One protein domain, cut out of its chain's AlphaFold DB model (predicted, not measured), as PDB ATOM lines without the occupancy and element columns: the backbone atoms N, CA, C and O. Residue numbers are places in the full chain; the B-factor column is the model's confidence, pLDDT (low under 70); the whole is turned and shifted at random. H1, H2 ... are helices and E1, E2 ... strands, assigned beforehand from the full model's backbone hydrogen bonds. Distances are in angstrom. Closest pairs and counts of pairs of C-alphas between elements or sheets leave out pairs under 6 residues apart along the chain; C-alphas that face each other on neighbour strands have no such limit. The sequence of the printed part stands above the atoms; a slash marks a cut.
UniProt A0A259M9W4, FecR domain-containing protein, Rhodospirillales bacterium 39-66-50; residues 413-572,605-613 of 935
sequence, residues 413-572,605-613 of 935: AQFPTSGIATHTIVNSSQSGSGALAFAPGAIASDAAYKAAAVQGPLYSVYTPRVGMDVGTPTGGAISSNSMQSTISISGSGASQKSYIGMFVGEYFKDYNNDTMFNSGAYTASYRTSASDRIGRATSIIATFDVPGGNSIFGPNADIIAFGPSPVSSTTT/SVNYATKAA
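This is residues 413 to 572 and 605 to 613 of the 935 residues of the protein "FecR domain-containing protein" of Rhodospirillales bacterium 39-66-50 (UniProt A0A259M9W4). A closed barrel of eight strands is lengthened at one end, where the antiparallel strands E4 to E7 run on past the rest of the ring. The short helices H1 and H2 pack on it, H2 on the inner side near the end of E4 and the beginning of E5; E9 turns away from E8 toward the opposite end. Round the ring run E1 E3 E4 E5 E6 E7 E8 E10 and back to E1, each pair antiparallel, with E2 paired onto E4. The printed part has 169 residues, in chain order E1 H1 H2 E2 E3 E4 E5 E6 E7 E8 E9 E10: two helices and ten strands, mostly strand. It is a compact rod, radius of gyration of the C-alphas 17.3 A, spans 59 by 29 by 28 A.

E1 is residues 419 to 427. H1, residues 441 to 445, is on the barrel with 8 pairs of C-alphas within 10 A. H2, residues 447 to 452, is inside the barrel at a height over the sheet of 5.4 A and stands up from it at 58 degrees; its closest C-alphas to E4, residues 481 to 490, are Ala 452 and Ser 488, 5.1 A. In both helices every O i to N i+4 pair is within hydrogen-bond range. E2, residues 453 to 455, pairs with E4 (N 454 and O 487, 2.8 A) and runs on into E3, residues 458 to 462, at 21 degrees. E3 has E1 on one side (N 421 and O 460, 2.9 A) and E4 on the other side (N 459 and O 483, 2.8 A). E3 to E8 form a meander, each strand the antiparallel neighbour of the one before: E5 is residues 497 to 510 (N 482 and O 505, 2.9 A, to E4), E6 515 to 527 (N 500 and O 525, 2.9 A, to E5), E7 535 to 543 (N 520 and O 541, 2.8 A, to E6) and E8 559 to 564 (N 542 and O 563, 3.0 A, to E7). E9, residues 567 to 572, pairs with no named strand. E10, residues 607 to 612, has E8 on one side (N 560 and O 609, 2.9 A) and E1 on the other side (N 424 and O 610, 2.8 A).

E1 begins at C-alpha 419 (255.375, 234.026, 203.208). E4 measures 30.5 A, E5 40.6 A and E6 39.5 A. E10 ends at C-alpha 612 (255.413, 243.480, 213.432).

The C-alphas farthest apart, Gly 471 and Ala 494, are 59.5 A apart. Residues 573 to 604 are not printed, a gap of 33.3 A between C-alphas 572 and 605. The links E1 to H1, E3 to E4 and E7 to E8 are long. Confidence is under 70 at residues 431 to 433, 465 to 469 and 471 to 479.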
ATOM      1  N   ALA A 413     258.659 245.831 192.654       82.69
ATOM      2  CA  ALA A 413     259.866 245.039 192.922       82.69
ATOM      3  C   ALA A 413     260.215 244.907 194.421       82.69
ATOM      4  O   ALA A 413     260.990 244.032 194.797       82.69
ATOM      5  N   GLN A 414     259.659 245.777 195.267       86.12
ATOM      6  CA  GLN A 414     259.792 245.756 196.729       86.12
ATOM      7  C   GLN A 414     258.607 245.061 197.418       86.12
ATOM      8  O   GLN A 414     258.637 244.814 198.623       86.12
ATOM      9  N   PHE A 415     257.529 244.764 196.694       87.88
ATOM     10  CA  PHE A 415     256.366 244.142 197.305       87.88
ATOM     11  C   PHE A 415     256.640 242.649 197.595       87.88
ATOM     12  O   PHE A 415     257.094 241.936 196.699       87.88
ATOM     13  N   PRO A 416     256.366 242.140 198.814       90.25
ATOM     14  CA  PRO A 416     256.638 240.743 199.144       90.25
ATOM     15  C   PRO A 416     255.839 239.747 198.290       90.25
ATOM     16  O   PRO A 416     254.628 239.873 198.125       90.25
ATOM     17  N   THR A 417     256.517 238.710 197.799       87.94
ATOM     18  CA  THR A 417     255.959 237.693 196.884       87.94
ATOM     19  C   THR A 417     255.813 236.303 197.507       87.94
ATOM     20  O   THR A 417     255.448 235.348 196.827       87.94
ATOM     21  N   SER A 418     256.111 236.133 198.796       90.25
ATOM     22  CA  SER A 418     255.907 234.864 199.509       90.25
ATOM     23  C   SER A 418     255.910 235.054 201.026       90.25
ATOM     24  O   SER A 418     256.357 236.084 201.537       90.25
ATOM     25  N   GLY A 419     255.416 234.045 201.746       91.94
ATOM     26  CA  GLY A 419     255.375 234.026 203.208       91.94
ATOM     27  C   GLY A 419     254.198 234.799 203.804       91.94
ATOM     28  O   GLY A 419     253.283 235.227 203.100       91.94
ATOM     29  N   ILE A 420     254.216 234.945 205.131       94.94
ATOM     30  CA  ILE A 420     253.155 235.600 205.898       94.94
ATOM     31  C   ILE A 420     253.754 236.713 206.759       94.94
ATOM     32  O   ILE A 420     254.692 236.484 207.527       94.94
ATOM     33  N   ALA A 421     253.188 237.914 206.658       95.50
ATOM     34  CA  ALA A 421     253.488 239.025 207.556       95.50
ATOM     35  C   ALA A 421     252.312 239.326 208.485       95.50
ATOM     36  O   ALA A 421     251.147 239.175 208.114       95.50
ATOM     37  N   THR A 422     252.640 239.814 209.678       97.31
ATOM     38  CA  THR A 422     251.693 240.451 210.596       97.31
ATOM     39  C   THR A 422     251.996 241.934 210.714       97.31
ATOM     40  O   THR A 422     253.154 242.313 210.895       97.31
ATOM     41  N   HIS A 423     250.963 242.770 210.722       95.88
ATOM     42  CA  HIS A 423     251.082 244.203 210.972       95.88
ATOM     43  C   HIS A 423     250.182 244.612 212.142       95.88
ATOM     44  O   HIS A 423     248.990 244.300 212.172       95.88
ATOM     45  N   THR A 424     250.737 245.343 213.105       94.06
ATOM     46  CA  THR A 424     249.973 245.986 214.178       94.06
ATOM     47  C   THR A 424     249.161 247.127 213.582       94.06
ATOM     48  O   THR A 424     249.731 248.099 213.086       94.06
ATOM     49  N   ILE A 425     247.834 247.006 213.619       92.88
ATOM     50  CA  ILE A 425     246.911 248.006 213.079       92.88
ATOM     51  C   ILE A 425     246.467 249.017 214.143       92.88
ATOM     52  O   ILE A 425     246.167 248.658 215.283       92.88
ATOM     53  N   VAL A 426     246.408 250.288 213.746       89.56
ATOM     54  CA  VAL A 426     246.021 251.436 214.570       89.56
ATOM     55  C   VAL A 426     244.942 252.233 213.842       89.56
ATOM     56  O   VAL A 426     245.146 252.653 212.703       89.56
ATOM     57  N   ASN A 427     243.814 252.491 214.508       89.56
ATOM     58  CA  ASN A 427     242.826 253.470 214.056       89.56
ATOM     59  C   ASN A 427     243.325 254.880 214.409       89.56
ATOM     60  O   ASN A 427     243.484 255.217 215.583       89.56
ATOM     61  N   SER A 428     243.604 255.689 213.389       81.50
ATOM     62  CA  SER A 428     244.191 257.023 213.518       81.50
ATOM     63  C   SER A 428     243.180 258.161 213.377       81.50
ATOM     64  O   SER A 428     243.572 259.316 213.539       81.50
ATOM     65  N   SER A 429     241.903 257.876 213.081       75.81
ATOM     66  CA  SER A 429     240.853 258.907 213.034       75.81
ATOM     67  C   SER A 429     240.184 259.176 214.385       75.81
ATOM     68  O   SER A 429     239.266 259.988 214.445       75.81
ATOM     69  N   GLN A 430     240.617 258.511 215.462       76.62
ATOM     70  CA  GLN A 430     240.061 258.673 216.807       76.62
ATOM     71  C   GLN A 430     241.073 259.280 217.787       76.62
ATOM     72  O   GLN A 430     242.234 258.870 217.864       76.62
ATOM     73  N   SER A 431     240.601 260.221 218.603       62.66
ATOM     74  CA  SER A 431     241.385 260.883 219.650       62.66
ATOM     75  C   SER A 431     241.577 259.976 220.870       62.66
ATOM     76  O   SER A 431     240.844 260.054 221.850       62.66
ATOM     77  N   GLY A 432     242.574 259.089 220.809       64.25
ATOM     78  CA  GLY A 432     242.969 258.225 221.926       64.25
ATOM     79  C   GLY A 432     243.985 257.150 221.533       64.25
ATOM     80  O   GLY A 432     244.341 257.007 220.363       64.25
ATOM     81  N   SER A 433     244.503 256.397 222.501       69.00
ATOM     82  CA  SER A 433     245.203 255.130 222.247       69.00
ATOM     83  C   SER A 433     244.208 253.962 222.228       69.00
ATOM     84  O   SER A 433     243.150 254.026 222.855       69.00
ATOM     85  N   GLY A 434     244.543 252.897 221.492       80.56
ATOM     86  CA  GLY A 434     243.786 251.638 221.506       80.56
ATOM     87  C   GLY A 434     242.388 251.689 220.883       80.56
ATOM     88  O   GLY A 434     241.570 250.833 221.199       80.56
ATOM     89  N   ALA A 435     242.082 252.672 220.029       90.38
ATOM     90  CA  ALA A 435     240.804 252.701 219.323       90.38
ATOM     91  C   ALA A 435     240.683 251.523 218.338       90.38
ATOM     92  O   ALA A 435     241.645 251.210 217.628       90.38
ATOM     93  N   LEU A 436     239.508 250.887 218.286       95.06
ATOM     94  CA  LEU A 436     239.319 249.669 217.489       95.06
ATOM     95  C   LEU A 436     239.490 249.944 215.989       95.06
ATOM     96  O   LEU A 436     238.941 250.916 215.458       95.06
ATOM     97  N   ALA A 437     240.236 249.075 215.306       93.81
ATOM     98  CA  ALA A 437     240.472 249.152 213.870       93.81
ATOM     99  C   ALA A 437     239.153 249.132 213.083       93.81
ATOM    100  O   ALA A 437     238.246 248.360 213.396       93.81
ATOM    101  N   PHE A 438     239.053 249.996 212.070       94.75
ATOM    102  CA  PHE A 438     237.919 250.134 211.140       94.75
ATOM    103  C   PHE A 438     236.537 250.477 211.739       94.75
ATOM    104  O   PHE A 438     235.625 250.791 210.976       94.75
ATOM    105  N   ALA A 439     236.354 250.452 213.061       95.19
ATOM    106  CA  ALA A 439     235.053 250.606 213.711       95.19
ATOM    107  C   ALA A 439     234.472 252.042 213.649       95.19
ATOM    108  O   ALA A 439     235.233 253.012 213.543       95.19
ATOM    109  N   PRO A 440     233.131 252.201 213.760       93.06
ATOM    110  CA  PRO A 440     232.482 253.506 213.933       93.06
ATOM    111  C   PRO A 440     233.009 254.232 215.171       93.06
ATOM    112  O   PRO A 440     233.259 253.583 216.182       93.06
ATOM    113  N   GLY A 441     233.128 255.563 215.141       88.69
ATOM    114  CA  GLY A 441     233.785 256.331 216.213       88.69
ATOM    115  C   GLY A 441     233.237 256.060 217.622       88.69
ATOM    116  O   GLY A 441     234.013 255.827 218.548       88.69
ATOM    117  N   ALA A 442     231.911 255.981 217.775       89.00
ATOM    118  CA  ALA A 442     231.257 255.672 219.053       89.00
ATOM    119  C   ALA A 442     231.615 254.276 219.604       89.00
ATOM    120  O   ALA A 442     231.734 254.101 220.811       89.00
ATOM    121  N   ILE A 443     231.836 253.293 218.726       93.88
ATOM    122  CA  ILE A 443     232.228 251.922 219.089       93.88
ATOM    123  C   ILE A 443     233.747 251.833 219.289       93.88
ATOM    124  O   ILE A 443     234.224 251.245 220.255       93.88
ATOM    125  N   ALA A 444     234.516 252.460 218.396       92.50
ATOM    126  CA  ALA A 444     235.974 252.463 218.399       92.50
ATOM    127  C   ALA A 444     236.571 253.134 219.643       92.50
ATOM    128  O   ALA A 444     237.667 252.767 220.059       92.50
ATOM    129  N   SER A 445     235.880 254.131 220.207       90.44
ATOM    130  CA  SER A 445     236.362 254.943 221.330       90.44
ATOM    131  C   SER A 445     235.803 254.545 222.704       90.44
ATOM    132  O   SER A 445     236.387 254.965 223.707       90.44
ATOM    133  N   ASP A 446     234.756 253.714 222.779       94.12
ATOM    134  CA  ASP A 446     234.128 253.262 224.033       94.12
ATOM    135  C   ASP A 446     235.138 252.555 224.952       94.12
ATOM    136  O   ASP A 446     235.888 251.671 224.530       94.12
ATOM    137  N   ALA A 447     235.176 252.940 226.228       94.56
ATOM    138  CA  ALA A 447     236.137 252.390 227.182       94.56
ATOM    139  C   ALA A 447     235.952 250.881 227.424       94.56
ATOM    140  O   ALA A 447     236.945 250.164 227.534       94.56
ATOM    141  N   ALA A 448     234.707 250.396 227.461       94.69
ATOM    142  CA  ALA A 448     234.396 248.999 227.740       94.69
ATOM    143  C   ALA A 448     234.783 248.094 226.561       94.69
ATOM    144  O   ALA A 448     235.380 247.038 226.776       94.69
ATOM    145  N   TYR A 449     234.522 248.535 225.322       95.62
ATOM    146  CA  TYR A 449     234.971 247.803 224.136       95.62
ATOM    147  C   TYR A 449     236.498 247.764 224.033       95.62
ATOM    148  O   TYR A 449     237.062 246.699 223.822       95.62
ATOM    149  N   LYS A 450     237.196 248.892 224.224       94.56
ATOM    150  CA  LYS A 450     238.670 248.911 224.148       94.56
ATOM    151  C   LYS A 450     239.332 248.042 225.219       94.56
ATOM    152  O   LYS A 450     240.337 247.405 224.928       94.56
ATOM    153  N   ALA A 451     238.787 248.014 226.437       93.81
ATOM    154  CA  ALA A 451     239.348 247.234 227.542       93.81
ATOM    155  C   ALA A 451     239.226 245.712 227.334       93.81
ATOM    156  O   ALA A 451     240.116 244.975 227.746       93.81
ATOM    157  N   ALA A 452     238.152 245.252 226.683       95.69
ATOM    158  CA  ALA A 452     237.888 243.832 226.438       95.69
ATOM    159  C   ALA A 452     238.207 243.371 225.000       95.69
ATOM    160  O   ALA A 452     237.919 242.227 224.641       95.69
ATOM    161  N   ALA A 453     238.767 244.244 224.156       96.50
ATOM    162  CA  ALA A 453     239.040 243.930 222.760       96.50
ATOM    163  C   ALA A 453     240.306 243.086 222.578       96.50
ATOM    164  O   ALA A 453     241.422 243.521 222.862       96.50
ATOM    165  N   VAL A 454     240.137 241.931 221.939       97.50
ATOM    166  CA  VAL A 454     241.215 241.216 221.260       97.50
ATOM    167  C   VAL A 454     241.228 241.665 219.803       97.50
ATOM    168  O   VAL A 454     240.401 241.249 218.989       97.50
ATOM    169  N   GLN A 455     242.161 242.561 219.487       95.62
ATOM    170  CA  GLN A 455     242.426 243.040 218.133       95.62
ATOM    171  C   GLN A 455     243.535 242.195 217.503       95.62
ATOM    172  O   GLN A 455     244.714 242.393 217.794       95.62
ATOM    173  N   GLY A 456     243.156 241.261 216.630       95.88
ATOM    174  CA  GLY A 456     244.113 240.519 215.815       95.88
ATOM    175  C   GLY A 456     244.905 241.470 214.907       95.88
ATOM    176  O   GLY A 456     244.367 242.509 214.492       95.88
ATOM    177  N   PRO A 457     246.174 241.156 214.589       96.88
ATOM    178  CA  PRO A 457     246.942 241.932 213.627       96.88
ATOM    179  C   PRO A 457     246.296 241.847 212.239       96.88
ATOM    180  O   PRO A 457     245.476 240.971 211.955       96.88
ATOM    181  N   LEU A 458     246.700 242.745 211.347       97.94
ATOM    182  CA  LEU A 458     246.491 242.529 209.924       97.94
ATOM    183  C   LEU A 458     247.460 241.430 209.476       97.94
ATOM    184  O   LEU A 458     248.671 241.642 209.439       97.94
ATOM    185  N   TYR A 459     246.927 240.260 209.151       97.62
ATOM    186  CA  TYR A 459     247.667 239.192 208.494       97.62
ATOM    187  C   TYR A 459     247.726 239.473 206.995       97.62
ATOM    188  O   TYR A 459     246.719 239.862 206.403       97.62
ATOM    189  N   SER A 460     248.885 239.249 206.385       95.44
ATOM    190  CA  SER A 460     249.106 239.339 204.941       95.44
ATOM    191  C   SER A 460     249.742 238.047 204.450       95.44
ATOM    192  O   SER A 460     250.842 237.715 204.883       95.44
ATOM    193  N   VAL A 461     249.058 237.328 203.563       93.25
ATOM    194  CA  VAL A 461     249.533 236.081 202.950       93.25
ATOM    195  C   VAL A 461     249.998 236.405 201.534       93.25
ATOM    196  O   VAL A 461     249.181 236.731 200.669       93.25
ATOM    197  N   TYR A 462     251.312 236.371 201.317       90.81
ATOM    198  CA  TYR A 462     251.949 236.824 200.084       90.81
ATOM    199  C   TYR A 462     252.219 235.698 199.093       90.81
ATOM    200  O   TYR A 462     252.395 234.532 199.452       90.81
ATOM    201  N   THR A 463     252.248 236.070 197.818       83.94
ATOM    202  CA  THR A 463     252.198 235.155 196.680       83.94
ATOM    203  C   THR A 463     252.970 235.736 195.493       83.94
ATOM    204  O   THR A 463     253.005 236.957 195.338       83.94
ATOM    205  N   PRO A 464     253.538 234.911 194.593       75.69
ATOM    206  CA  PRO A 464     254.238 235.440 193.419       75.69
ATOM    207  C   PRO A 464     253.307 236.114 192.402       75.69
ATOM    208  O   PRO A 464     253.774 236.817 191.513       75.69
ATOM    209  N   ARG A 465     251.992 235.887 192.512       68.00
ATOM    210  CA  ARG A 465     250.959 236.413 191.615       68.00
ATOM    211  C   ARG A 465     250.135 237.480 192.324       68.00
ATOM    212  O   ARG A 465     249.008 237.252 192.751       68.00
ATOM    213  N   VAL A 466     250.699 238.676 192.423       59.84
ATOM    214  CA  VAL A 466     250.071 239.843 193.065       59.84
ATOM    215  C   VAL A 466     249.026 240.539 192.170       59.84
ATOM    216  O   VAL A 466     248.809 241.743 192.262       59.84
ATOM    217  N   GLY A 467     248.385 239.798 191.262       60.44
ATOM    218  CA  GLY A 467     247.444 240.327 190.277       60.44
ATOM    219  C   GLY A 467     247.282 239.435 189.041       60.44
ATOM    220  O   GLY A 467     247.774 238.308 188.994       60.44
ATOM    221  N   MET A 468     246.568 239.965 188.046       60.62
ATOM    222  CA  MET A 468     246.325 239.352 186.736       60.62
ATOM    223  C   MET A 468     247.150 240.075 185.660       60.62
ATOM    224  O   MET A 468     246.622 240.909 184.931       60.62
ATOM    225  N   ASP A 469     248.452 239.806 185.570       66.00
ATOM    226  CA  ASP A 469     249.312 240.534 184.629       66.00
ATOM    227  C   ASP A 469     248.864 240.370 183.167       66.00
ATOM    228  O   ASP A 469     248.466 239.286 182.728       66.00
ATOM    229  N   VAL A 470     248.966 241.455 182.393       70.31
ATOM    230  CA  VAL A 470     248.724 241.437 180.945       70.31
ATOM    231  C   VAL A 470     249.688 240.442 180.291       70.31
ATOM    232  O   VAL A 470     250.888 240.465 180.549       70.31
ATOM    233  N   GLY A 471     249.151 239.544 179.466       67.50
ATOM    234  CA  GLY A 471     249.874 238.415 178.884       67.50
ATOM    235  C   GLY A 471     249.805 237.112 179.695       67.50
ATOM    236  O   GLY A 471     250.280 236.089 179.206       67.50
ATOM    237  N   THR A 472     249.192 237.090 180.888       68.19
ATOM    238  CA  THR A 472     249.056 235.852 181.683       68.19
ATOM    239  C   THR A 472     247.722 235.119 181.469       68.19
ATOM    240  O   THR A 472     246.721 235.755 181.132       68.19
ATOM    241  N   PRO A 473     247.669 233.784 181.674       66.25
ATOM    242  CA  PRO A 473     246.420 233.026 181.668       66.25
ATOM    243  C   PRO A 473     245.528 233.357 182.867       66.25
ATOM    244  O   PRO A 473     245.988 233.403 184.012       66.25
ATOM    245  N   THR A 474     244.227 233.470 182.618       61.03
ATOM    246  CA  THR A 474     243.216 233.906 183.597       61.03
ATOM    247  C   THR A 474     242.890 232.868 184.678       61.03
ATOM    248  O   THR A 474     242.238 233.194 185.666       61.03
ATOM    249  N   GLY A 475     243.361 231.623 184.522       53.50
ATOM    250  CA  GLY A 475     243.064 230.483 185.402       53.50
ATOM    251  C   GLY A 475     244.069 230.187 186.527       53.50
ATOM    252  O   GLY A 475     243.902 229.194 187.225       53.50
ATOM    253  N   GLY A 476     245.128 230.985 186.706       52.44
ATOM    254  CA  GLY A 476     246.192 230.703 187.688       52.44
ATOM    255  C   GLY A 476     246.126 231.592 188.930       52.44
ATOM    256  O   GLY A 476     246.875 232.567 189.016       52.44
ATOM    257  N   ALA A 477     245.242 231.266 189.875       54.97
ATOM    258  CA  ALA A 477     244.888 232.146 190.987       54.97
ATOM    259  C   ALA A 477     245.627 231.842 192.293       54.97
ATOM    260  O   ALA A 477     245.270 230.945 193.053       54.97
ATOM    261  N   ILE A 478     246.613 232.682 192.586       60.19
ATOM    262  CA  ILE A 478     247.233 232.774 193.903       60.19
ATOM    263  C   ILE A 478     247.342 234.267 194.230       60.19
ATOM    264  O   ILE A 478     248.444 234.804 194.229       60.19
ATOM    265  N   SER A 479     246.223 234.981 194.413       69.62
ATOM    266  CA  SER A 479     246.290 236.401 194.788       69.62
ATOM    267  C   SER A 479     246.720 236.548 196.245       69.62
ATOM    268  O   SER A 479     246.242 235.841 197.137       69.62
ATOM    269  N   SER A 480     247.654 237.468 196.478       85.69
ATOM    270  CA  SER A 480     248.071 237.842 197.825       85.69
ATOM    271  C   SER A 480     246.871 238.434 198.554       85.69
ATOM    272  O   SER A 480     246.182 239.300 198.013       85.69
ATOM    273  N   ASN A 481     246.600 237.983 199.775       89.12
ATOM    274  CA  ASN A 481     245.411 238.400 200.513       89.12
ATOM    275  C   ASN A 481     245.727 238.829 201.940       89.12
ATOM    276  O   ASN A 481     246.844 238.663 202.429       89.12
ATOM    277  N   SER A 482     244.752 239.457 202.582       93.38
ATOM    278  CA  SER A 482     244.897 239.965 203.937       93.38
ATOM    279  C   SER A 482     243.606 239.864 204.726       93.38
ATOM    280  O   SER A 482     242.520 240.058 204.173       93.38
ATOM    281  N   MET A 483     243.726 239.666 206.032       96.44
ATOM    282  CA  MET A 483     242.599 239.732 206.955       96.44
ATOM    283  C   MET A 483     242.979 240.361 208.284       96.44
ATOM    284  O   MET A 483     244.123 240.294 208.722       96.44
ATOM    285  N   GLN A 484     241.987 240.949 208.936       97.31
ATOM    286  CA  GLN A 484     242.087 241.486 210.282       97.31
ATOM    287  C   GLN A 484     240.739 241.270 210.969       97.31
ATOM    288  O   GLN A 484     239.691 241.451 210.347       97.31
ATOM    289  N   SER A 485     240.749 240.882 212.240       97.81
ATOM    290  CA  SER A 485     239.529 240.765 213.040       97.81
ATOM    291  C   SER A 485     239.732 241.307 214.443       97.81
ATOM    292  O   SER A 485     240.782 241.106 215.051       97.81
ATOM    293  N   THR A 486     238.696 241.946 214.971       98.19
ATOM    294  CA  THR A 486     238.655 242.443 216.346       98.19
ATOM    295  C   THR A 486     237.384 241.932 217.002       98.19
ATOM    296  O   THR A 486     236.298 242.126 216.458       98.19
ATOM    297  N   ILE A 487     237.508 241.307 218.171       98.44
ATOM    298  CA  ILE A 487     236.373 240.839 218.975       98.44
ATOM    299  C   ILE A 487     236.483 241.456 220.362       98.44
ATOM    300  O   ILE A 487     237.557 241.465 220.950       98.44
ATOM    301  N   SER A 488     235.371 241.961 220.886       98.12
ATOM    302  CA  SER A 488     235.259 242.447 222.259       98.12
ATOM    303  C   SER A 488     234.003 241.878 222.896       98.12
ATOM    304  O   SER A 488     232.908 242.047 222.361       98.12
ATOM    305  N   ILE A 489     234.147 241.284 224.078       98.19
ATOM    306  CA  ILE A 489     233.036 240.855 224.932       98.19
ATOM    307  C   ILE A 489     233.317 241.441 226.315       98.19
ATOM    308  O   ILE A 489     234.220 240.984 227.002       98.19
ATOM    309  N   SER A 490     232.612 242.514 226.673       96.62
ATOM    310  CA  SER A 490     232.876 243.293 227.886       96.62
ATOM    311  C   SER A 490     231.740 243.110 228.881       96.62
ATOM    312  O   SER A 490     230.607 243.481 228.575       96.62
ATOM    313  N   GLY A 491     232.034 242.556 230.057       95.50
ATOM    314  CA  GLY A 491     231.042 242.270 231.095       95.50
ATOM    315  C   GLY A 491     230.195 241.020 230.829       95.50
ATOM    316  O   GLY A 491     230.389 240.279 229.861       95.50
ATOM    317  N   SER A 492     229.227 240.775 231.709       94.88
ATOM    318  CA  SER A 492     228.425 239.547 231.728       94.88
ATOM    319  C   SER A 492     226.932 239.819 231.930       94.88
ATOM    320  O   SER A 492     226.524 240.854 232.473       94.88
ATOM    321  N   GLY A 493     226.097 238.885 231.467       95.25
ATOM    322  CA  GLY A 493     224.644 238.952 231.623       95.25
ATOM    323  C   GLY A 493     224.051 240.272 231.124       95.25
ATOM    324  O   GLY A 493     224.383 240.756 230.043       95.25
ATOM    325  N   ALA A 494     223.209 240.894 231.954       95.94
ATOM    326  CA  ALA A 494     222.550 242.168 231.658       95.94
ATOM    327  C   ALA A 494     223.503 243.380 231.511       95.94
ATOM    328  O   ALA A 494     223.086 244.424 231.014       95.94
ATOM    329  N   SER A 495     224.770 243.263 231.925       96.06
ATOM    330  CA  SER A 495     225.771 244.335 231.790       96.06
ATOM    331  C   SER A 495     226.586 244.263 230.494       96.06
ATOM    332  O   SER A 495     227.323 245.199 230.184       96.06
ATOM    333  N   GLN A 496     226.475 243.163 229.739       97.81
ATOM    334  CA  GLN A 496     227.415 242.878 228.662       97.81
ATOM    335  C   GLN A 496     227.260 243.818 227.456       97.81
ATOM    336  O   GLN A 496     226.161 244.021 226.939       97.81
ATOM    337  N   LYS A 497     228.393 244.301 226.939       97.44
ATOM    338  CA  LYS A 497     228.528 244.814 225.569       97.44
ATOM    339  C   LYS A 497     229.290 243.810 224.714       97.44
ATOM    340  O   LYS A 497     230.226 243.170 225.191       97.44
ATOM    341  N   SER A 498     228.945 243.703 223.435       98.00
ATOM    342  CA  SER A 498     229.657 242.819 222.503       98.00
ATOM    343  C   SER A 498     229.880 243.465 221.140       98.00
ATOM    344  O   SER A 498     229.069 244.256 220.670       98.00
ATOM    345  N   TYR A 499     231.002 243.140 220.510       98.31
ATOM    346  CA  TYR A 499     231.389 243.642 219.198       98.31
ATOM    347  C   TYR A 499     232.249 242.601 218.478       98.31
ATOM    348  O   TYR A 499     233.137 241.993 219.078       98.31
ATOM    349  N   ILE A 500     232.022 242.451 217.178       98.56
ATOM    350  CA  ILE A 500     232.893 241.725 216.260       98.56
ATOM    351  C   ILE A 500     233.021 242.503 214.954       98.56
ATOM    352  O   ILE A 500     232.023 242.794 214.298       98.56
ATOM    353  N   GLY A 501     234.255 242.808 214.564       97.38
ATOM    354  CA  GLY A 501     234.606 243.406 213.280       97.38
ATOM    355  C   GLY A 501     235.582 242.525 212.510       97.38
ATOM    356  O   GLY A 501     236.452 241.887 213.101       97.38
ATOM    357  N   MET A 502     235.436 242.494 211.189       96.44
ATOM    358  CA  MET A 502     236.267 241.709 210.283       96.44
ATOM    359  C   MET A 502     236.525 242.485 208.989       96.44
ATOM    360  O   MET A 502     235.593 242.861 208.274       96.44
ATOM    361  N   PHE A 503     237.797 242.676 208.658       95.62
ATOM    362  CA  PHE A 503     238.271 243.094 207.344       95.62
ATOM    363  C   PHE A 503     238.861 241.890 206.607       95.62
ATOM    364  O   PHE A 503     239.667 241.148 207.165       95.62
ATOM    365  N   VAL A 504     238.484 241.723 205.340       93.44
ATOM    366  CA  VAL A 504     239.167 240.835 204.391       93.44
ATOM    367  C   VAL A 504     239.407 241.621 203.109       93.44
ATOM    368  O   VAL A 504     238.496 242.290 202.611       93.44
ATOM    369  N   GLY A 505     240.623 241.532 202.580       89.88
ATOM    370  CA  GLY A 505     241.066 242.241 201.386       89.88
ATOM    371  C   GLY A 505     242.104 241.462 200.595       89.88
ATOM    372  O   GLY A 505     242.554 240.389 200.998       89.88
ATOM    373  N   GLU A 506     242.456 242.005 199.440       87.19
ATOM    374  CA  GLU A 506     243.434 241.439 198.520       87.19
ATOM    375  C   GLU A 506     244.386 242.499 198.011       87.19
ATOM    376  O   GLU A 506     244.005 243.655 197.824       87.19
ATOM    377  N   TYR A 507     245.610 242.058 197.748       86.88
ATOM    378  CA  TYR A 507     246.608 242.848 197.066       86.88
ATOM    379  C   TYR A 507     246.500 242.625 195.561       86.88
ATOM    380  O   TYR A 507     246.552 241.487 195.088       86.88
ATOM    381  N   PHE A 508     246.382 243.716 194.812       79.69
ATOM    382  CA  PHE A 508     246.420 243.697 193.357       79.69
ATOM    383  C   PHE A 508     247.187 244.888 192.788       79.69
ATOM    384  O   PHE A 508     247.265 245.963 193.389       79.69
ATOM    385  N   LYS A 509     247.726 244.680 191.591       80.19
ATOM    386  CA  LYS A 509     248.350 245.707 190.765       80.19
ATOM    387  C   LYS A 509     247.340 246.777 190.313       80.19
ATOM    388  O   LYS A 509     246.228 246.452 189.887       80.19
ATOM    389  N   ASP A 510     247.743 248.045 190.375       80.31
ATOM    390  CA  ASP A 510     247.064 249.171 189.724       80.31
ATOM    391  C   ASP A 510     247.614 249.344 188.306       80.31
ATOM    392  O   ASP A 510     248.802 249.606 188.105       80.31
ATOM    393  N   TYR A 511     246.739 249.176 187.315       78.81
ATOM    394  CA  TYR A 511     247.117 249.227 185.901       78.81
ATOM    395  C   TYR A 511     247.440 250.644 185.406       78.81
ATOM    396  O   TYR A 511     247.967 250.790 184.308       78.81
ATOM    397  N   ASN A 512     247.157 251.690 186.192       79.12
ATOM    398  CA  ASN A 512     247.441 253.072 185.804       79.12
ATOM    399  C   ASN A 512     248.871 253.518 186.154       79.12
ATOM    400  O   ASN A 512     249.323 254.541 185.641       79.12
ATOM    401  N   ASN A 513     249.556 252.835 187.084       75.75
ATOM    402  CA  ASN A 513     250.854 253.286 187.608       75.75
ATOM    403  C   ASN A 513     251.829 252.173 188.045       75.75
ATOM    404  O   ASN A 513     252.845 252.485 188.660       75.75
ATOM    405  N   ASP A 514     251.538 250.902 187.744       75.19
ATOM    406  CA  ASP A 514     252.370 249.736 188.091       75.19
ATOM    407  C   ASP A 514     252.699 249.604 189.596       75.19
ATOM    408  O   ASP A 514     253.721 249.032 189.982       75.19
ATOM    409  N   THR A 515     251.822 250.100 190.476       79.50
ATOM    410  CA  THR A 515     251.991 249.977 191.932       79.50
ATOM    411  C   THR A 515     250.968 249.032 192.579       79.50
ATOM    412  O   THR A 515     250.048 248.549 191.921       79.50
ATOM    413  N   MET A 516     251.142 248.722 193.866       85.12
ATOM    414  CA  MET A 516     250.342 247.725 194.590       85.12
ATOM    415  C   MET A 516     249.283 248.354 195.492       85.12
ATOM    416  O   MET A 516     249.593 249.203 196.319       85.12
ATOM    417  N   PHE A 517     248.042 247.886 195.405       86.38
ATOM    418  CA  PHE A 517     246.969 248.287 196.315       86.38
ATOM    419  C   PHE A 517     246.486 247.107 197.123       86.38
ATOM    420  O   PHE A 517     246.428 246.000 196.604       86.38
ATOM    421  N   ASN A 518     246.087 247.360 198.368       89.81
ATOM    422  CA  ASN A 518     245.214 246.451 199.091       89.81
ATOM    423  C   ASN A 518     243.794 247.022 199.068       89.81
ATOM    424  O   ASN A 518     243.605 248.192 199.397       89.81
ATOM    425  N   SER A 519     242.804 246.229 198.673       89.12
ATOM    426  CA  SER A 519     241.392 246.620 198.726       89.12
ATOM    427  C   SER A 519     240.534 245.427 199.118       89.12
ATOM    428  O   SER A 519     240.812 244.277 198.772       89.12
ATOM    429  N   GLY A 520     239.492 245.705 199.883       88.62
ATOM    430  CA  GLY A 520     238.670 244.703 200.524       88.62
ATOM    431  C   GLY A 520     237.418 245.306 201.123       88.62
ATOM    432  O   GLY A 520     237.049 246.453 200.865       88.62
ATOM    433  N   ALA A 521     236.749 244.525 201.956       89.38
ATOM    434  CA  ALA A 521     235.533 244.970 202.604       89.38
ATOM    435  C   ALA A 521     235.547 244.612 204.088       89.38
ATOM    436  O   ALA A 521     235.734 243.458 204.484       89.38
ATOM    437  N   TYR A 522     235.273 245.625 204.899       93.62
ATOM    438  CA  TYR A 522     235.079 245.521 206.333       93.62
ATOM    439  C   TYR A 522     233.592 245.329 206.654       93.62
ATOM    440  O   TYR A 522     232.712 245.837 205.953       93.62
ATOM    441  N   THR A 523     233.298 244.549 207.686       93.69
ATOM    442  CA  THR A 523     231.946 244.290 208.191       93.69
ATOM    443  C   THR A 523     232.010 244.059 209.695       93.69
ATOM    444  O   THR A 523     232.978 243.486 210.188       93.69
ATOM    445  N   ALA A 524     230.997 244.515 210.424       96.38
ATOM    446  CA  ALA A 524     230.919 244.355 211.866       96.38
ATOM    447  C   ALA A 524     229.482 244.198 212.362       96.38
ATOM    448  O   ALA A 524     228.543 244.729 211.763       96.38
ATOM    449  N   SER A 525     229.345 243.510 213.490       97.38
ATOM    450  CA  SER A 525     228.123 243.352 214.278       97.38
ATOM    451  C   SER A 525     228.421 243.784 215.714       97.38
ATOM    452  O   SER A 525     229.539 243.575 216.192       97.38
ATOM    453  N   TYR A 526     227.482 244.454 216.384       97.38
ATOM    454  CA  TYR A 526     227.711 244.956 217.742       97.38
ATOM    455  C   TYR A 526     226.431 245.124 218.560       97.38
ATOM    456  O   TYR A 526     225.328 245.222 218.022       97.38
ATOM    457  N   ARG A 527     226.591 245.202 219.882       95.94
ATOM    458  CA  ARG A 527     225.519 245.350 220.866       95.94
ATOM    459  C   ARG A 527     225.985 246.264 222.001       95.94
ATOM    460  O   ARG A 527     226.830 245.874 222.806       95.94
ATOM    461  N   THR A 528     225.453 247.488 222.033       95.19
ATOM    462  CA  THR A 528     225.869 248.585 222.937       95.19
ATOM    463  C   THR A 528     225.478 248.383 224.398       95.19
ATOM    464  O   THR A 528     226.067 249.014 225.275       95.19
ATOM    465  N   SER A 529     224.544 247.471 224.658       95.50
ATOM    466  CA  SER A 529     224.214 246.913 225.968       95.50
ATOM    467  C   SER A 529     223.523 245.559 225.788       95.50
ATOM    468  O   SER A 529     223.121 245.190 224.676       95.50
ATOM    469  N   ALA A 530     223.297 244.836 226.883       96.19
ATOM    470  CA  ALA A 530     222.526 243.601 226.842       96.19
ATOM    471  C   ALA A 530     221.032 243.838 226.553       96.19
ATOM    472  O   ALA A 530     220.354 242.898 226.156       96.19
ATOM    473  N   SER A 531     220.493 245.060 226.617       93.88
ATOM    474  CA  SER A 531     219.126 245.367 226.149       93.88
ATOM    475  C   SER A 531     219.055 245.837 224.688       93.88
ATOM    476  O   SER A 531     218.070 245.545 224.009       93.88
ATOM    477  N   ASP A 532     220.091 246.508 224.174       93.00
ATOM    478  CA  ASP A 532     220.065 247.143 222.847       93.00
ATOM    479  C   ASP A 532     220.155 246.158 221.688       93.00
ATOM    480  O   ASP A 532     221.046 245.325 221.623       93.00
ATOM    481  N   ARG A 533     219.290 246.306 220.693       92.50
ATOM    482  CA  ARG A 533     219.273 245.437 219.513       92.50
ATOM    483  C   ARG A 533     220.544 245.537 218.664       92.50
ATOM    484  O   ARG A 533     221.199 246.579 218.629       92.50
ATOM    485  N   ILE A 534     220.863 244.460 217.945       95.38
ATOM    486  CA  ILE A 534     222.127 244.310 217.207       95.38
ATOM    487  C   ILE A 534     222.305 245.431 216.170       95.38
ATOM    488  O   ILE A 534     221.565 245.517 215.188       95.38
ATOM    489  N   GLY A 535     223.323 246.270 216.354       95.06
ATOM    490  CA  GLY A 535     223.829 247.219 215.363       95.06
ATOM    491  C   GLY A 535     224.774 246.548 214.362       95.06
ATOM    492  O   GLY A 535     225.250 245.436 214.585       95.06
ATOM    493  N   ARG A 536     225.049 247.214 213.236       93.44
ATOM    494  CA  ARG A 536     226.049 246.747 212.262       93.44
ATOM    495  C   ARG A 536     226.864 247.908 211.715       93.44
ATOM    496  O   ARG A 536     226.339 249.009 211.590       93.44
ATOM    497  N   ALA A 537     228.068 247.617 211.241       93.75
ATOM    498  CA  ALA A 537     228.815 248.529 210.382       93.75
ATOM    499  C   ALA A 537     229.356 247.801 209.144       93.75
ATOM    500  O   ALA A 537     229.564 246.591 209.158       93.75
ATOM    501  N   THR A 538     229.570 248.522 208.046       92.25
ATOM    502  CA  THR A 538     230.156 247.974 206.814       92.25
ATOM    503  C   THR A 538     230.955 249.048 206.093       92.25
ATOM    504  O   THR A 538     230.614 250.224 206.159       92.25
ATOM    505  N   SER A 539     232.007 248.658 205.382       91.25
ATOM    506  CA  SER A 539     232.778 249.578 204.545       91.25
ATOM    507  C   SER A 539     233.486 248.831 203.421       91.25
ATOM    508  O   SER A 539     233.763 247.637 203.548       91.25
ATOM    509  N   ILE A 540     233.796 249.535 202.337       89.19
ATOM    510  CA  ILE A 540     234.780 249.084 201.353       89.19
ATOM    511  C   ILE A 540     236.060 249.847 201.674       89.19
ATOM    512  O   ILE A 540     236.100 251.076 201.599       89.19
ATOM    513  N   ILE A 541     237.071 249.103 202.099       89.94
ATOM    514  CA  ILE A 541     238.313 249.624 202.658       89.94
ATOM    515  C   ILE A 541     239.427 249.340 201.665       89.94
ATOM    516  O   ILE A 541     239.593 248.196 201.244       89.94
ATOM    517  N   ALA A 542     240.218 250.356 201.342       91.75
ATOM    518  CA  ALA A 542     241.400 250.189 200.515       91.75
ATOM    519  C   ALA A 542     242.544 251.086 200.973       91.75
ATOM    520  O   ALA A 542     242.358 252.030 201.748       91.75
ATOM    521  N   THR A 543     243.733 250.798 200.452       92.12
ATOM    522  CA  THR A 543     244.860 251.716 200.510       92.12
ATOM    523  C   THR A 543     244.573 252.928 199.636       92.12
ATOM    524  O   THR A 543     244.209 252.798 198.462       92.12
ATOM    525  N   PHE A 544     244.737 254.113 200.215       86.00
ATOM    526  CA  PHE A 544     244.587 255.370 199.504       86.00
ATOM    527  C   PHE A 544     245.571 255.461 198.332       86.00
ATOM    528  O   PHE A 544     246.690 254.949 198.361       86.00
ATOM    529  N   ASP A 545     245.142 256.152 197.291       84.88
ATOM    530  CA  ASP A 545     245.984 256.693 196.235       84.88
ATOM    531  C   ASP A 545     246.845 257.853 196.758       84.88
ATOM    532  O   ASP A 545     246.398 258.686 197.548       84.88
ATOM    533  N   VAL A 546     248.092 257.928 196.296       85.75
ATOM    534  CA  VAL A 546     249.009 259.043 196.573       85.75
ATOM    535  C   VAL A 546     249.661 259.497 195.263       85.75
ATOM    536  O   VAL A 546     249.663 258.738 194.291       85.75
ATOM    537  N   PRO A 547     250.258 260.701 195.189       82.94
ATOM    538  CA  PRO A 547     250.950 261.137 193.980       82.94
ATOM    539  C   PRO A 547     252.045 260.146 193.567       82.94
ATOM    540  O   PRO A 547     253.036 259.971 194.277       82.94
ATOM    541  N   GLY A 548     251.862 259.500 192.414       72.81
ATOM    542  CA  GLY A 548     252.794 258.499 191.893       72.81
ATOM    543  C   GLY A 548     252.752 257.133 192.592       72.81
ATOM    544  O   GLY A 548     253.773 256.450 192.583       72.81
ATOM    545  N   GLY A 549     251.632 256.734 193.210       77.56
ATOM    546  CA  GLY A 549     251.458 255.360 193.695       77.56
ATOM    547  C   GLY A 549     250.309 255.151 194.684       77.56
ATOM    548  O   GLY A 549     249.223 255.717 194.558       77.56
ATOM    549  N   ASN A 550     250.576 254.317 195.685       84.00
ATOM    550  CA  ASN A 550     249.657 253.855 196.726       84.00
ATOM    551  C   ASN A 550     250.136 254.262 198.134       84.00
ATOM    552  O   ASN A 550     251.254 254.743 198.307       84.00
ATOM    553  N   SER A 551     249.304 254.018 199.147       89.25
ATOM    554  CA  SER A 551     249.646 254.189 200.563       89.25
ATOM    555  C   SER A 551     250.087 252.894 201.272       89.25
ATOM    556  O   SER A 551     249.782 252.683 202.448       89.25
ATOM    557  N   ILE A 552     250.790 252.022 200.550       92.12
ATOM    558  CA  ILE A 552     251.683 250.989 201.086       92.12
ATOM    559  C   ILE A 552     253.093 251.594 201.041       92.12
ATOM    560  O   ILE A 552     253.529 252.050 199.988       92.12
ATOM    561  N   PHE A 553     253.800 251.631 202.165       91.19
ATOM    562  CA  PHE A 553     255.093 252.304 202.297       91.19
ATOM    563  C   PHE A 553     256.184 251.350 202.801       91.19
ATOM    564  O   PHE A 553     255.901 250.371 203.499       91.19
ATOM    565  N   GLY A 554     257.436 251.680 202.480       86.75
ATOM    566  CA  GLY A 554     258.625 250.928 202.890       86.75
ATOM    567  C   GLY A 554     258.976 249.742 201.972       86.75
ATOM    568  O   GLY A 554     258.130 249.236 201.232       86.75
ATOM    569  N   PRO A 555     260.238 249.278 201.982       79.31
ATOM    570  CA  PRO A 555     260.775 248.346 200.990       79.31
ATOM    571  C   PRO A 555     260.239 246.908 201.064       79.31
ATOM    572  O   PRO A 555     260.660 246.098 200.248       79.31
ATOM    573  N   ASN A 556     259.375 246.559 202.025       84.19
ATOM    574  CA  ASN A 556     258.730 245.243 202.115       84.19
ATOM    575  C   ASN A 556     257.264 245.344 202.585       84.19
ATOM    576  O   ASN A 556     256.827 244.546 203.425       84.19
ATOM    577  N   ALA A 557     256.530 246.347 202.080       85.81
ATOM    578  CA  ALA A 557     255.176 246.698 202.528       85.81
ATOM    579  C   ALA A 557     255.102 246.879 204.057       85.81
ATOM    580  O   ALA A 557     254.251 246.303 204.737       85.81
ATOM    581  N   ASP A 558     256.057 247.631 204.606       88.56
ATOM    582  CA  ASP A 558     256.292 247.726 206.047       88.56
ATOM    583  C   ASP A 558     255.253 248.605 206.764       88.56
ATOM    584  O   ASP A 558     255.003 248.413 207.957       88.56
ATOM    585  N   ILE A 559     254.585 249.511 206.042       91.75
ATOM    586  CA  ILE A 559     253.391 250.219 206.509       91.75
ATOM    587  C   ILE A 559     252.283 250.128 205.456       91.75
ATOM    588  O   ILE A 559     252.536 250.284 204.265       91.75
ATOM    589  N   ILE A 560     251.040 249.920 205.890       93.94
ATOM    590  CA  ILE A 560     249.857 249.871 205.022       93.94
ATOM    591  C   ILE A 560     248.792 250.812 205.587       93.94
ATOM    592  O   ILE A 560     248.250 250.555 206.660       93.94
ATOM    593  N   ALA A 561     248.499 251.914 204.899       92.69
ATOM    594  CA  ALA A 561     247.494 252.891 205.319       92.69
ATOM    595  C   ALA A 561     246.174 252.690 204.568       92.69
ATOM    596  O   ALA A 561     246.185 252.519 203.354       92.69
ATOM    597  N   PHE A 562     245.051 252.750 205.283       93.00
ATOM    598  CA  PHE A 562     243.718 252.369 204.822       93.00
ATOM    599  C   PHE A 562     242.652 253.417 205.138       93.00
ATOM    600  O   PHE A 562     242.664 254.040 206.204       93.00
ATOM    601  N   GLY A 563     241.631 253.478 204.286       90.25
ATOM    602  CA  GLY A 563     240.355 254.099 204.619       90.25
ATOM    603  C   GLY A 563     239.253 253.776 203.612       90.25
ATOM    604  O   GLY A 563     239.433 252.901 202.759       90.25
ATOM    605  N   PRO A 564     238.098 254.455 203.711       86.38
ATOM    606  CA  PRO A 564     236.955 254.186 202.850       86.38
ATOM    607  C   PRO A 564     237.188 254.753 201.445       86.38
ATOM    608  O   PRO A 564     237.093 255.957 201.214       86.38
ATOM    609  N   SER A 565     237.525 253.880 200.500       82.12
ATOM    610  CA  SER A 565     237.595 254.200 199.073       82.12
ATOM    611  C   SER A 565     237.548 252.899 198.271       82.12
ATOM    612  O   SER A 565     238.514 252.141 198.283       82.12
ATOM    613  N   PRO A 566     236.430 252.588 197.593       82.19
ATOM    614  CA  PRO A 566     236.355 251.491 196.653       82.19
ATOM    615  C   PRO A 566     237.413 251.630 195.568       82.19
ATOM    616  O   PRO A 566     237.405 252.588 194.796       82.19
ATOM    617  N   VAL A 567     238.286 250.630 195.509       82.56
ATOM    618  CA  VAL A 567     239.227 250.412 194.414       82.56
ATOM    619  C   VAL A 567     238.870 249.082 193.781       82.56
ATOM    620  O   VAL A 567     238.811 248.065 194.483       82.56
ATOM    621  N   SER A 568     238.654 249.083 192.471       76.19
ATOM    622  CA  SER A 568     238.480 247.870 191.681       76.19
ATOM    623  C   SER A 568     239.362 247.924 190.441       76.19
ATOM    624  O   SER A 568     239.587 248.983 189.861       76.19
ATOM    625  N   SER A 569     239.859 246.762 190.031       76.19
ATOM    626  CA  SER A 569     240.541 246.602 188.754       76.19
ATOM    627  C   SER A 569     239.714 245.693 187.854       76.19
ATOM    628  O   SER A 569     239.337 244.592 188.259       76.19
ATOM    629  N   THR A 570     239.433 246.145 186.637       75.12
ATOM    630  CA  THR A 570     238.829 245.344 185.568       75.12
ATOM    631  C   THR A 570     239.906 244.918 184.576       75.12
ATOM    632  O   THR A 570     240.913 245.601 184.414       75.12
ATOM    633  N   THR A 571     239.709 243.778 183.912       75.19
ATOM    634  CA  THR A 571     240.633 243.253 182.893       75.19
ATOM    635  C   THR A 571     239.874 242.797 181.659       75.19
ATOM    636  O   THR A 571     238.885 242.073 181.791       75.19
ATOM    637  N   THR A 572     240.364 243.146 180.472       80.50
ATOM    638  CA  THR A 572     239.901 242.560 179.208       80.50
ATOM    639  C   THR A 572     240.675 241.272 178.932       80.50
ATOM    640  O   THR A 572     241.838 241.140 179.315       80.50
ATOM    641  N   SER A 605     236.763 255.764 209.186       87.12
ATOM    642  CA  SER A 605     237.878 255.173 209.917       87.12
ATOM    643  C   SER A 605     239.121 255.207 209.030       87.12
ATOM    644  O   SER A 605     239.164 254.544 207.993       87.12
ATOM    645  N   VAL A 606     240.112 256.005 209.425       88.75
ATOM    646  CA  VAL A 606     241.453 255.992 208.824       88.75
ATOM    647  C   VAL A 606     242.319 255.111 209.706       88.75
ATOM    648  O   VAL A 606     242.313 255.271 210.925       88.75
ATOM    649  N   ASN A 607     243.032 254.166 209.106       91.50
ATOM    650  CA  ASN A 607     243.849 253.203 209.834       91.50
ATOM    651  C   ASN A 607     245.229 253.121 209.187       91.50
ATOM    652  O   ASN A 607     245.363 253.325 207.983       91.50
ATOM    653  N   TYR A 608     246.249 252.765 209.956       91.69
ATOM    654  CA  TYR A 608     247.509 252.289 209.398       91.69
ATOM    655  C   TYR A 608     247.970 251.038 210.130       91.69
ATOM    656  O   TYR A 608     247.740 250.886 211.328       91.69
ATOM    657  N   ALA A 609     248.608 250.134 209.398       94.12
ATOM    658  CA  ALA A 609     249.161 248.904 209.923       94.12
ATOM    659  C   ALA A 609     250.678 248.910 209.728       94.12
ATOM    660  O   ALA A 609     251.154 248.921 208.596       94.12
ATOM    661  N   THR A 610     251.432 248.932 210.825       92.31
ATOM    662  CA  THR A 610     252.902 248.855 210.820       92.31
ATOM    663  C   THR A 610     253.339 247.416 211.037       92.31
ATOM    664  O   THR A 610     252.845 246.755 211.950       92.31
ATOM    665  N   LYS A 611     254.275 246.925 210.232       92.00
ATOM    666  CA  LYS A 611     254.776 245.552 210.298       92.00
ATOM    667  C   LYS A 611     255.356 245.222 211.672       92.00
ATOM    668  O   LYS A 611     256.121 245.992 212.249       92.00
ATOM    669  N   ALA A 612     254.980 244.054 212.170       92.69
ATOM    670  CA  ALA A 612     255.413 243.480 213.432       92.69
ATOM    671  C   ALA A 612     256.137 242.150 213.174       92.69
ATOM    672  O   ALA A 612     256.106 241.613 212.066       92.69
ATOM    673  N   ALA A 613     256.786 241.604 214.202       93.62
ATOM    674  CA  ALA A 613     257.356 240.264 214.118       93.62
ATOM    675  C   ALA A 613     256.229 239.222 214.005       93.62
ATOM    676  O   ALA A 613     255.444 239.073 214.941       93.62
TER     677      ALA A 613